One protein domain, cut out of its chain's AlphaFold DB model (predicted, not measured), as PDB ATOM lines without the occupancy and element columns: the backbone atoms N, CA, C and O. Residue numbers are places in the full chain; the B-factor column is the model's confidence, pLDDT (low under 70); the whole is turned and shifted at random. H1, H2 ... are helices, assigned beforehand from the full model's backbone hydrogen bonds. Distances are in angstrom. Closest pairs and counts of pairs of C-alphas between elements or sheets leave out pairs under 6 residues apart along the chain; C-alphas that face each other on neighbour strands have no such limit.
ATOM      1  N   GLU A  12     144.606 118.623  85.482       97.44
ATOM      2  CA  GLU A  12     143.289 118.828  84.872       97.44
ATOM      3  C   GLU A  12     142.193 118.061  85.609       97.44
ATOM      4  O   GLU A  12     141.067 118.536  85.729       97.44
ATOM      5  N   VAL A  13     142.527 116.878  86.127       95.44
ATOM      6  CA  VAL A  13     141.591 116.047  86.889       95.44
ATOM      7  C   VAL A  13     141.255 116.707  88.221       95.44
ATOM      8  O   VAL A  13     140.082 116.784  88.583       95.44
ATOM      9  N   ILE A  14     142.263 117.205  88.944       95.38
ATOM     10  CA  ILE A  14     142.030 117.805  90.261       95.38
ATOM     11  C   ILE A  14     141.302 119.147  90.168       95.38
ATOM     12  O   ILE A  14     140.479 119.432  91.029       95.38
ATOM     13  N   GLU A  15     141.546 119.943  89.124       96.50
ATOM     14  CA  GLU A  15     140.801 121.189  88.907       96.50
ATOM     15  C   GLU A  15     139.326 120.901  88.602       96.50
ATOM     16  O   GLU A  15     138.458 121.418  89.296       96.50
ATOM     17  N   LYS A  16     139.023 119.953  87.702       94.81
ATOM     18  CA  LYS A  16     137.632 119.530  87.442       94.81
ATOM     19  C   LYS A  16     136.924 119.025  88.702       94.81
ATOM     20  O   LYS A  16     135.742 119.292  88.897       94.81
ATOM     21  N   ALA A  17     137.632 118.286  89.554       92.38
ATOM     22  CA  ALA A  17     137.076 117.794  90.812       92.38
ATOM     23  C   ALA A  17     136.792 118.927  91.812       92.38
ATOM     24  O   ALA A  17     135.790 118.868  92.524       92.38
ATOM     25  N   LYS A  18     137.648 119.958  91.867       94.00
ATOM     26  CA  LYS A  18     137.413 121.153  92.689       94.00
ATOM     27  C   LYS A  18     136.215 121.944  92.185       94.00
ATOM     28  O   LYS A  18     135.328 122.208  92.987       94.00
ATOM     29  N   ASP A  19     136.158 122.231  90.886       94.50
ATOM     30  CA  ASP A  19     135.040 122.952  90.269       94.50
ATOM     31  C   ASP A  19     133.718 122.236  90.561       94.50
ATOM     32  O   ASP A  19     132.739 122.847  90.980       94.50
ATOM     33  N   PHE A  20     133.703 120.908  90.415       90.88
ATOM     34  CA  PHE A  20     132.541 120.096  90.750       90.88
ATOM     35  C   PHE A  20     132.153 120.216  92.231       90.88
ATOM     36  O   PHE A  20     130.977 120.381  92.551       90.88
ATOM     37  N   ALA A  21     133.116 120.125  93.148       90.62
ATOM     38  CA  ALA A  21     132.844 120.242  94.576       90.62
ATOM     39  C   ALA A  21     132.281 121.634  94.932       90.62
ATOM     40  O   ALA A  21     131.285 121.730  95.652       90.62
ATOM     41  N   GLU A  22     132.857 122.697  94.362       90.25
ATOM     42  CA  GLU A  22     132.408 124.079  94.550       90.25
ATOM     43  C   GLU A  22     130.992 124.311  94.017       90.25
ATOM     44  O   GLU A  22     130.154 124.852  94.739       90.25
ATOM     45  N   LEU A  23     130.684 123.830  92.804       90.19
ATOM     46  CA  LEU A  23     129.337 123.903  92.219       90.19
ATOM     47  C   LEU A  23     128.274 123.251  93.112       90.19
ATOM     48  O   LEU A  23     127.137 123.714  93.172       90.19
ATOM     49  N   ASN A  24     128.657 122.199  93.837       86.56
ATOM     50  CA  ASN A  24     127.778 121.453  94.730       86.56
ATOM     51  C   ASN A  24     127.858 121.910  96.196       86.56
ATOM     52  O   ASN A  24     127.307 121.254  97.074       86.56
ATOM     53  N   ASN A  25     128.500 123.051  96.476       88.62
ATOM     54  CA  ASN A  25     128.639 123.622  97.821       88.62
ATOM     55  C   ASN A  25     129.270 122.659  98.851       88.62
ATOM     56  O   ASN A  25     128.944 122.695 100.040       88.62
ATOM     57  N   ILE A  26     130.200 121.805  98.415       88.75
ATOM     58  CA  ILE A  26     130.941 120.878  99.281       88.75
ATOM     59  C   ILE A  26     132.449 121.061  99.109       88.75
ATOM     60  O   ILE A  26     132.942 121.431  98.051       88.75
ATOM     61  N   SER A  27     133.224 120.785 100.159       91.31
ATOM     62  CA  SER A  27     134.684 120.805 100.040       91.31
ATOM     63  C   SER A  27     135.202 119.533  99.370       91.31
ATOM     64  O   SER A  27     134.644 118.448  99.554       91.31
ATOM     65  N   LEU A  28     136.336 119.638  98.670       91.38
ATOM     66  CA  LEU A  28     137.000 118.486  98.051       91.38
ATOM     67  C   LEU A  28     137.304 117.373  99.068       91.38
ATOM     68  O   LEU A  28     137.105 116.192  98.787       91.38
ATOM     69  N   SER A  29     137.736 117.739 100.279       90.31
ATOM     70  CA  SER A  29     137.972 116.773 101.354       90.31
ATOM     71  C   SER A  29     136.688 116.042 101.752       90.31
ATOM     72  O   SER A  29     136.712 114.830 101.937       90.31
ATOM     73  N   ARG A  30     135.553 116.752 101.851       88.06
ATOM     74  CA  ARG A  30     134.263 116.141 102.202       88.06
ATOM     75  C   ARG A  30     133.747 115.223 101.095       88.06
ATOM     76  O   ARG A  30     133.268 114.139 101.409       88.06
ATOM     77  N   LEU A  31     133.899 115.623  99.833       89.81
ATOM     78  CA  LEU A  31     133.592 114.779  98.676       89.81
ATOM     79  C   LEU A  31     134.415 113.481  98.704       89.81
ATOM     80  O   LEU A  31     133.875 112.392  98.535       89.81
ATOM     81  N   THR A  32     135.714 113.598  98.979       90.81
ATOM     82  CA  THR A  32     136.641 112.456  99.020       90.81
ATOM     83  C   THR A  32     136.300 111.485 100.154       90.81
ATOM     84  O   THR A  32     136.244 110.277  99.937       90.81
ATOM     85  N   GLU A  33     136.022 112.000 101.352       88.75
ATOM     86  CA  GLU A  33     135.619 111.182 102.505       88.75
ATOM     87  C   GLU A  33     134.321 110.423 102.242       88.75
ATOM     88  O   GLU A  33     134.202 109.239 102.558       88.75
ATOM     89  N   TYR A  34     133.346 111.109 101.646       89.00
ATOM     90  CA  TYR A  34     132.068 110.507 101.308       89.00
ATOM     91  C   TYR A  34     132.255 109.366 100.300       89.00
ATOM     92  O   TYR A  34     131.746 108.271 100.533       89.00
ATOM     93  N   LEU A  35     133.070 109.560  99.257       89.50
ATOM     94  CA  LEU A  35     133.404 108.494  98.310       89.50
ATOM     95  C   LEU A  35     134.074 107.297  98.997       89.50
ATOM     96  O   LEU A  35     133.631 106.168  98.801       89.50
ATOM     97  N   TYR A  36     135.085 107.509  99.845       89.31
ATOM     98  CA  TYR A  36     135.724 106.400 100.567       89.31
ATOM     99  C   TYR A  36     134.762 105.675 101.514       89.31
ATOM    100  O   TYR A  36     134.797 104.445 101.603       89.31
ATOM    101  N   THR A  37     133.868 106.411 102.173       88.50
ATOM    102  CA  THR A  37     132.822 105.827 103.020       88.50
ATOM    103  C   THR A  37     131.900 104.934 102.193       88.50
ATOM    104  O   THR A  37     131.623 103.805 102.583       88.50
ATOM    105  N   GLN A  38     131.466 105.396 101.018       87.75
ATOM    106  CA  GLN A  38     130.586 104.616 100.150       87.75
ATOM    107  C   GLN A  38     131.276 103.367  99.594       87.75
ATOM    108  O   GLN A  38     130.703 102.280  99.673       87.75
ATOM    109  N   ILE A  39     132.524 103.491  99.131       88.62
ATOM    110  CA  ILE A  39     133.335 102.370  98.624       88.62
ATOM    111  C   ILE A  39     133.510 101.284  99.694       88.62
ATOM    112  O   ILE A  39     133.473 100.100  99.377       88.62
ATOM    113  N   THR A  40     133.670 101.674 100.961       88.44
ATOM    114  CA  THR A  40     133.880 100.735 102.077       88.44
ATOM    115  C   THR A  40     132.587 100.265 102.752       88.44
ATOM    116  O   THR A  40     132.622  99.330 103.549       88.44
ATOM    117  N   SER A  41     131.437 100.868 102.429       86.25
ATOM    118  CA  SER A  41     130.147 100.555 103.063       86.25
ATOM    119  C   SER A  41     129.533  99.220 102.629       86.25
ATOM    120  O   SER A  41     128.754  98.631 103.381       86.25
ATOM    121  N   LYS A  42     129.853  98.737 101.421       83.19
ATOM    122  CA  LYS A  42     129.350  97.462 100.891       83.19
ATOM    123  C   LYS A  42     130.490  96.628 100.317       83.19
ATOM    124  O   LYS A  42     131.563  97.132 100.006       83.19
ATOM    125  N   ASN A  43     130.225  95.337 100.143       81.50
ATOM    126  CA  ASN A  43     131.163  94.397  99.535       81.50
ATOM    127  C   ASN A  43     131.085  94.457  98.002       81.50
ATOM    128  O   ASN A  43     130.513  93.560  97.381       81.50
ATOM    129  N   TYR A  44     131.640  95.512  97.407       86.62
ATOM    130  CA  TYR A  44     131.870  95.573  95.961       86.62
ATOM    131  C   TYR A  44     133.065  94.690  95.598       86.62
ATOM    132  O   TYR A  44     134.096  94.716  96.274       86.62
ATOM    133  N   LYS A  45     132.927  93.879  94.550       81.75
ATOM    134  CA  LYS A  45     133.975  92.954  94.097       81.75
ATOM    135  C   LYS A  45     134.891  93.577  93.055       81.75
ATOM    136  O   LYS A  45     136.028  93.129  92.912       81.75
ATOM    137  N   SER A  46     134.411  94.589  92.337       85.31
ATOM    138  CA  SER A  46     135.183  95.287  91.317       85.31
ATOM    139  C   SER A  46     134.803  96.764  91.221       85.31
ATOM    140  O   SER A  46     133.821  97.216  91.811       85.31
ATOM    141  N   LEU A  47     135.611  97.533  90.488       83.06
ATOM    142  CA  LEU A  47     135.401  98.968  90.311       83.06
ATOM    143  C   LEU A  47     134.143  99.264  89.477       83.06
ATOM    144  O   LEU A  47     133.486 100.276  89.692       83.06
ATOM    145  N   GLU A  48     133.794  98.370  88.550       84.31
ATOM    146  CA  GLU A  48     132.631  98.497  87.663       84.31
ATOM    147  C   GLU A  48     131.302  98.358  88.412       84.31
ATOM    148  O   GLU A  48     130.273  98.833  87.938       84.31
ATOM    149  N   GLU A  49     131.317  97.725  89.585       85.56
ATOM    150  CA  GLU A  49     130.144  97.600  90.450       85.56
ATOM    151  C   GLU A  49     129.871  98.872  91.265       85.56
ATOM    152  O   GLU A  49     128.824  98.953  91.906       85.56
ATOM    153  N   LEU A  50     130.786  99.852  91.278       86.81
ATOM    154  CA  LEU A  50     130.641 101.065  92.081       86.81
ATOM    155  C   LEU A  50     129.671 102.057  91.409       86.81
ATOM    156  O   LEU A  50     130.009 102.625  90.367       86.81
ATOM    157  N   PRO A  51     128.515 102.371  92.023       88.38
ATOM    158  CA  PRO A  51     127.594 103.392  91.526       88.38
ATOM    159  C   PRO A  51     128.082 104.807  91.889       88.38
ATOM    160  O   PRO A  51     127.409 105.572  92.579       88.38
ATOM    161  N   VAL A  52     129.289 105.164  91.438       85.06
ATOM    162  CA  VAL A  52     129.960 106.423  91.806       85.06
ATOM    163  C   VAL A  52     129.127 107.645  91.414       85.06
ATOM    164  O   VAL A  52     129.062 108.608  92.175       85.06
ATOM    165  N   SER A  53     128.459 107.606  90.257       83.69
ATOM    166  CA  SER A  53     127.568 108.681  89.802       83.69
ATOM    167  C   SER A  53     126.411 108.930  90.765       83.69
ATOM    168  O   SER A  53     126.073 110.082  91.030       83.69
ATOM    169  N   ASP A  54     125.826 107.864  91.306       84.69
ATOM    170  CA  ASP A  54     124.639 107.951  92.155       84.69
ATOM    171  C   ASP A  54     125.007 108.570  93.504       84.69
ATOM    172  O   ASP A  54     124.369 109.520  93.950       84.69
ATOM    173  N   TRP A  55     126.125 108.133  94.085       85.81
ATOM    174  CA  TRP A  55     126.694 108.719  95.301       85.81
ATOM    175  C   TRP A  55     127.016 110.199  95.134       85.81
ATOM    176  O   TRP A  55     126.691 111.028  95.984       85.81
ATOM    177  N   ILE A  56     127.668 110.549  94.027       81.50
ATOM    178  CA  ILE A  56     128.009 111.937  93.745       81.50
ATOM    179  C   ILE A  56     126.736 112.790  93.690       81.50
ATOM    180  O   ILE A  56     126.709 113.871  94.273       81.50
ATOM    181  N   ASN A  57     125.666 112.300  93.066       82.56
ATOM    182  CA  ASN A  57     124.392 113.012  93.041       82.56
ATOM    183  C   ASN A  57     123.784 113.160  94.442       82.56
ATOM    184  O   ASN A  57     123.325 114.247  94.772       82.56
ATOM    185  N   GLU A  58     123.838 112.128  95.290       80.75
ATOM    186  CA  GLU A  58     123.336 112.181  96.673       80.75
ATOM    187  C   GLU A  58     124.023 113.264  97.516       80.75
ATOM    188  O   GLU A  58     123.350 114.005  98.233       80.75
ATOM    189  N   VAL A  59     125.352 113.401  97.418       77.75
ATOM    190  CA  VAL A  59     126.095 114.439  98.161       77.75
ATOM    191  C   VAL A  59     125.919 115.837  97.559       77.75
ATOM    192  O   VAL A  59     126.137 116.836  98.242       77.75
ATOM    193  N   SER A  60     125.514 115.901  96.290       71.62
ATOM    194  CA  SER A  60     125.249 117.135  95.547       71.62
ATOM    195  C   SER A  60     123.889 117.754  95.871       71.62
ATOM    196  O   SER A  60     123.665 118.928  95.573       71.62
ATOM    197  N   VAL A  61     122.978 117.004  96.508       65.25
ATOM    198  CA  VAL A  61     121.666 117.505  96.954       65.25
ATOM    199  C   VAL A  61     121.816 118.392  98.197       65.25
ATOM    200  O   VAL A  61     121.296 118.078  99.259       65.25
ATOM    201  N   GLY A  62     122.515 119.519  98.047       59.38
ATOM    202  CA  GLY A  62     122.541 120.658  98.966       59.38
ATOM    203  C   GLY A  62     122.951 120.369 100.420       59.38
ATOM    204  O   GLY A  62     123.109 119.233 100.861       59.38
ATOM    205  N   PRO A  63     123.158 121.416 101.229       50.16
ATOM    206  CA  PRO A  63     123.484 121.224 102.630       50.16
ATOM    207  C   PRO A  63     122.280 120.610 103.351       50.16
ATOM    208  O   PRO A  63     121.242 121.248 103.512       50.16
ATOM    209  N   MET A  64     122.437 119.392 103.874       52.81
ATOM    210  CA  MET A  64     121.684 119.003 105.060       52.81
ATOM    211  C   MET A  64     122.089 120.008 106.140       52.81
ATOM    212  O   MET A  64     123.223 119.972 106.625       52.81
ATOM    213  N   GLU A  65     121.207 120.961 106.451       46.22
ATOM    214  CA  GLU A  65     121.393 121.840 107.597       46.22
ATOM    215  C   GLU A  65     121.538 120.945 108.825       46.22
ATOM    216  O   GLU A  65     120.562 120.448 109.388       46.22
ATOM    217  N   TYR A  66     122.777 120.731 109.263       50.19
ATOM    218  CA  TYR A  66     123.019 120.302 110.623       50.19
ATOM    219  C   TYR A  66     122.579 121.470 111.494       50.19
ATOM    220  O   TYR A  66     123.378 122.346 111.832       50.19
ATOM    221  N   LYS A  67     121.292 121.493 111.854       52.38
ATOM    222  CA  LYS A  67     120.842 122.249 113.011       52.38
ATOM    223  C   LYS A  67     121.680 121.731 114.166       52.38
ATOM    224  O   LYS A  67     121.477 120.613 114.642       52.38
ATOM    225  N   LYS A  68     122.682 122.513 114.571       62.97
ATOM    226  CA  LYS A  68     123.328 122.301 115.861       62.97
ATOM    227  C   LYS A  68     122.185 122.252 116.863       62.97
ATOM    228  O   LYS A  68     121.344 123.151 116.854       62.97
ATOM    229  N   LEU A  69     122.111 121.180 117.649       68.12
ATOM    230  CA  LEU A  69     121.148 121.120 118.741       68.12
ATOM    231  C   LEU A  69     121.330 122.413 119.549       68.12
ATOM    232  O   LEU A  69     122.477 122.716 119.900       68.12
ATOM    233  N   PRO A  70     120.262 123.205 119.755       71.00
ATOM    234  CA  PRO A  70     120.381 124.489 120.426       71.00
ATOM    235  C   PRO A  70     121.055 124.269 121.776       71.00
ATOM    236  O   PRO A  70     120.733 123.329 122.512       71.00
ATOM    237  N   GLY A  71     122.053 125.097 122.076       75.88
ATOM    238  CA  GLY A  71     122.752 125.005 123.342       75.88
ATOM    239  C   GLY A  71     121.780 125.274 124.488       75.88
ATOM    240  O   GLY A  71     120.763 125.947 124.333       75.88
ATOM    241  N   ARG A  72     122.111 124.806 125.695       76.56
ATOM    242  CA  ARG A  72     121.308 125.069 126.906       76.56
ATOM    243  C   ARG A  72     120.985 126.562 127.105       76.56
ATOM    244  O   ARG A  72     119.960 126.889 127.698       76.56
ATOM    245  N   ASN A  73     121.865 127.447 126.638       78.06
ATOM    246  CA  ASN A  73     121.688 128.896 126.713       78.06
ATOM    247  C   ASN A  73     120.700 129.425 125.663       78.06
ATOM    248  O   ASN A  73     119.917 130.313 125.988       78.06
ATOM    249  N   ASP A  74     120.677 128.843 124.462       81.12
ATOM    250  CA  ASP A  74     119.734 129.209 123.398       81.12
ATOM    251  C   ASP A  74     118.303 128.843 123.811       81.12
ATOM    252  O   ASP A  74     117.407 129.683 123.777       81.12
ATOM    253  N   LEU A  75     118.128 127.637 124.368       80.00
ATOM    254  CA  LEU A  75     116.849 127.158 124.911       80.00
ATOM    255  C   LEU A  75     116.330 128.023 126.068       80.00
ATOM    256  O   LEU A  75     115.127 128.223 126.225       80.00
ATOM    257  N   LYS A  76     117.239 128.531 126.911       80.88
ATOM    258  CA  LYS A  76     116.879 129.460 127.989       80.88
ATOM    259  C   LYS A  76     116.390 130.789 127.426       80.88
ATOM    260  O   LYS A  76     115.366 131.278 127.888       80.88
ATOM    261  N   ASN A  77     117.101 131.359 126.455       84.12
ATOM    262  CA  ASN A  77     116.723 132.636 125.855       84.12
ATOM    263  C   ASN A  77     115.360 132.548 125.153       84.12
ATOM    264  O   ASN A  77     114.515 133.402 125.398       84.12
ATOM    265  N   GLU A  78     115.086 131.479 124.395       81.50
ATOM    266  CA  GLU A  78     113.761 131.252 123.789       81.50
ATOM    267  C   GLU A  78     112.633 131.158 124.834       81.50
ATOM    268  O   GLU A  78     111.543 131.705 124.644       81.50
ATOM    269  N   PHE A  79     112.882 130.508 125.977       83.50
ATOM    270  CA  PHE A  79     111.891 130.393 127.053       83.50
ATOM    271  C   PHE A  79     111.551 131.740 127.710       83.50
ATOM    272  O   PHE A  79     110.411 131.959 128.118       83.50
ATOM    273  N   PHE A  80     112.529 132.637 127.845       84.06
ATOM    274  CA  PHE A  80     112.297 133.954 128.440       84.06
ATOM    275  C   PHE A  80     111.687 134.948 127.446       84.06
ATOM    276  O   PHE A  80     110.831 135.731 127.847       84.06
ATOM    277  N   GLU A  81     112.060 134.882 126.167       84.38
ATOM    278  CA  GLU A  81     111.469 135.714 125.109       84.38
ATOM    279  C   GLU A  81     110.003 135.341 124.832       84.38
ATOM    280  O   GLU A  81     109.173 136.220 124.639       84.38
ATOM    281  N   SER A  82     109.638 134.054 124.908       80.12
ATOM    282  CA  SER A  82     108.245 133.591 124.722       80.12
ATOM    283  C   SER A  82     107.289 133.923 125.878       80.12
ATOM    284  O   SER A  82     106.085 133.698 125.763       80.12
ATOM    285  N   LYS A  83     107.806 134.440 127.000       75.38
ATOM    286  CA  LYS A  83     107.021 134.847 128.181       75.38
ATOM    287  C   LYS A  83     106.877 136.364 128.340       75.38
ATOM    288  O   LYS A  83     106.352 136.803 129.365       75.38
TER     289      LYS A  83
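What this domain is: This is residues 12 to 83 of the 84 residues of an uncharacterized protein of Algoriphagus boritolerans DSM 17298 = JCM 18970 (UniProt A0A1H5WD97). Picture a small head of three helices with a long tail that ends in a fourth: H2 is in the middle of the head, with H1 meeting it near one end to make a corner and H3 packed across it, while residues 64 to 83 stick out as an arm that bears H4 at its far end. The arm makes the length of the whole; the head without it spans 31 by 27 by 16 A. There are 72 residues printed with four named helices, H1, H2, H3 and H4 in that order, no named strand, and the class is all helix. The whole is extended, with a radius of gyration of the C-alphas of 18.7 A, and its C-alphas span 60 by 31 by 16 A.

How they stand to each other: Start with H1, residues 12 to 23, and go through the tight link of 4 residues to H2, residues 28 to 41. H1 and H2 touch, with the C-alphas of Ala 21 and Leu 28 the closest at 5.7 A. H1 touches H2 with residues 17 to 21 alone, and H2 touches H1 with residues 28 to 31 alone. Their lines are about perpendicular, at 85 degrees. A short link of 10 residues then brings you to H3, residues 52 to 60. H2 and H3 touch, and their closest C-alphas, those of Leu 35 and Trp 55, are 7.4 A apart. These two run opposite ways at a steep tilt of 51 degrees. H1 and H3 are near each other, with 6 pairs of C-alphas within 10 A but no pair within 8 A. Last comes H4, residues 72 to 81, which is apart from H1, H2 and H3. In H1, H2, H3 and H4 every O i to N i+4 pair is within hydrogen-bond range.

Where its parts are: Find C-alpha 12 at (143.289, 118.828, 84.872); from there H1 runs 16.6 A to C-alpha 23. H2, the longest helix with 14 residues, begins at C-alpha 28, at (137.000, 118.486, 98.051), and runs 19.8 A to C-alpha 41. H3 measures 12.3 A from C-alpha 52 to C-alpha 60. H4 runs 14.6 A from C-alpha 72 to C-alpha 81, which you will find at (111.469, 135.714, 125.109).

The domain as a whole: The two C-alphas farthest apart are those of Ser 46 and Lys 83, at 61.0 A. The printed part runs from residue 12 to residue 83 and has no cut. The link from H3 to H4, 11 residues, is long. Residues 64 to 83, of which 72 to 81 belong to H4, stand free. The mean pLDDT of the printed part is 82.3, and residues 61 to 69 are under 70, a stretch of low confidence in the model.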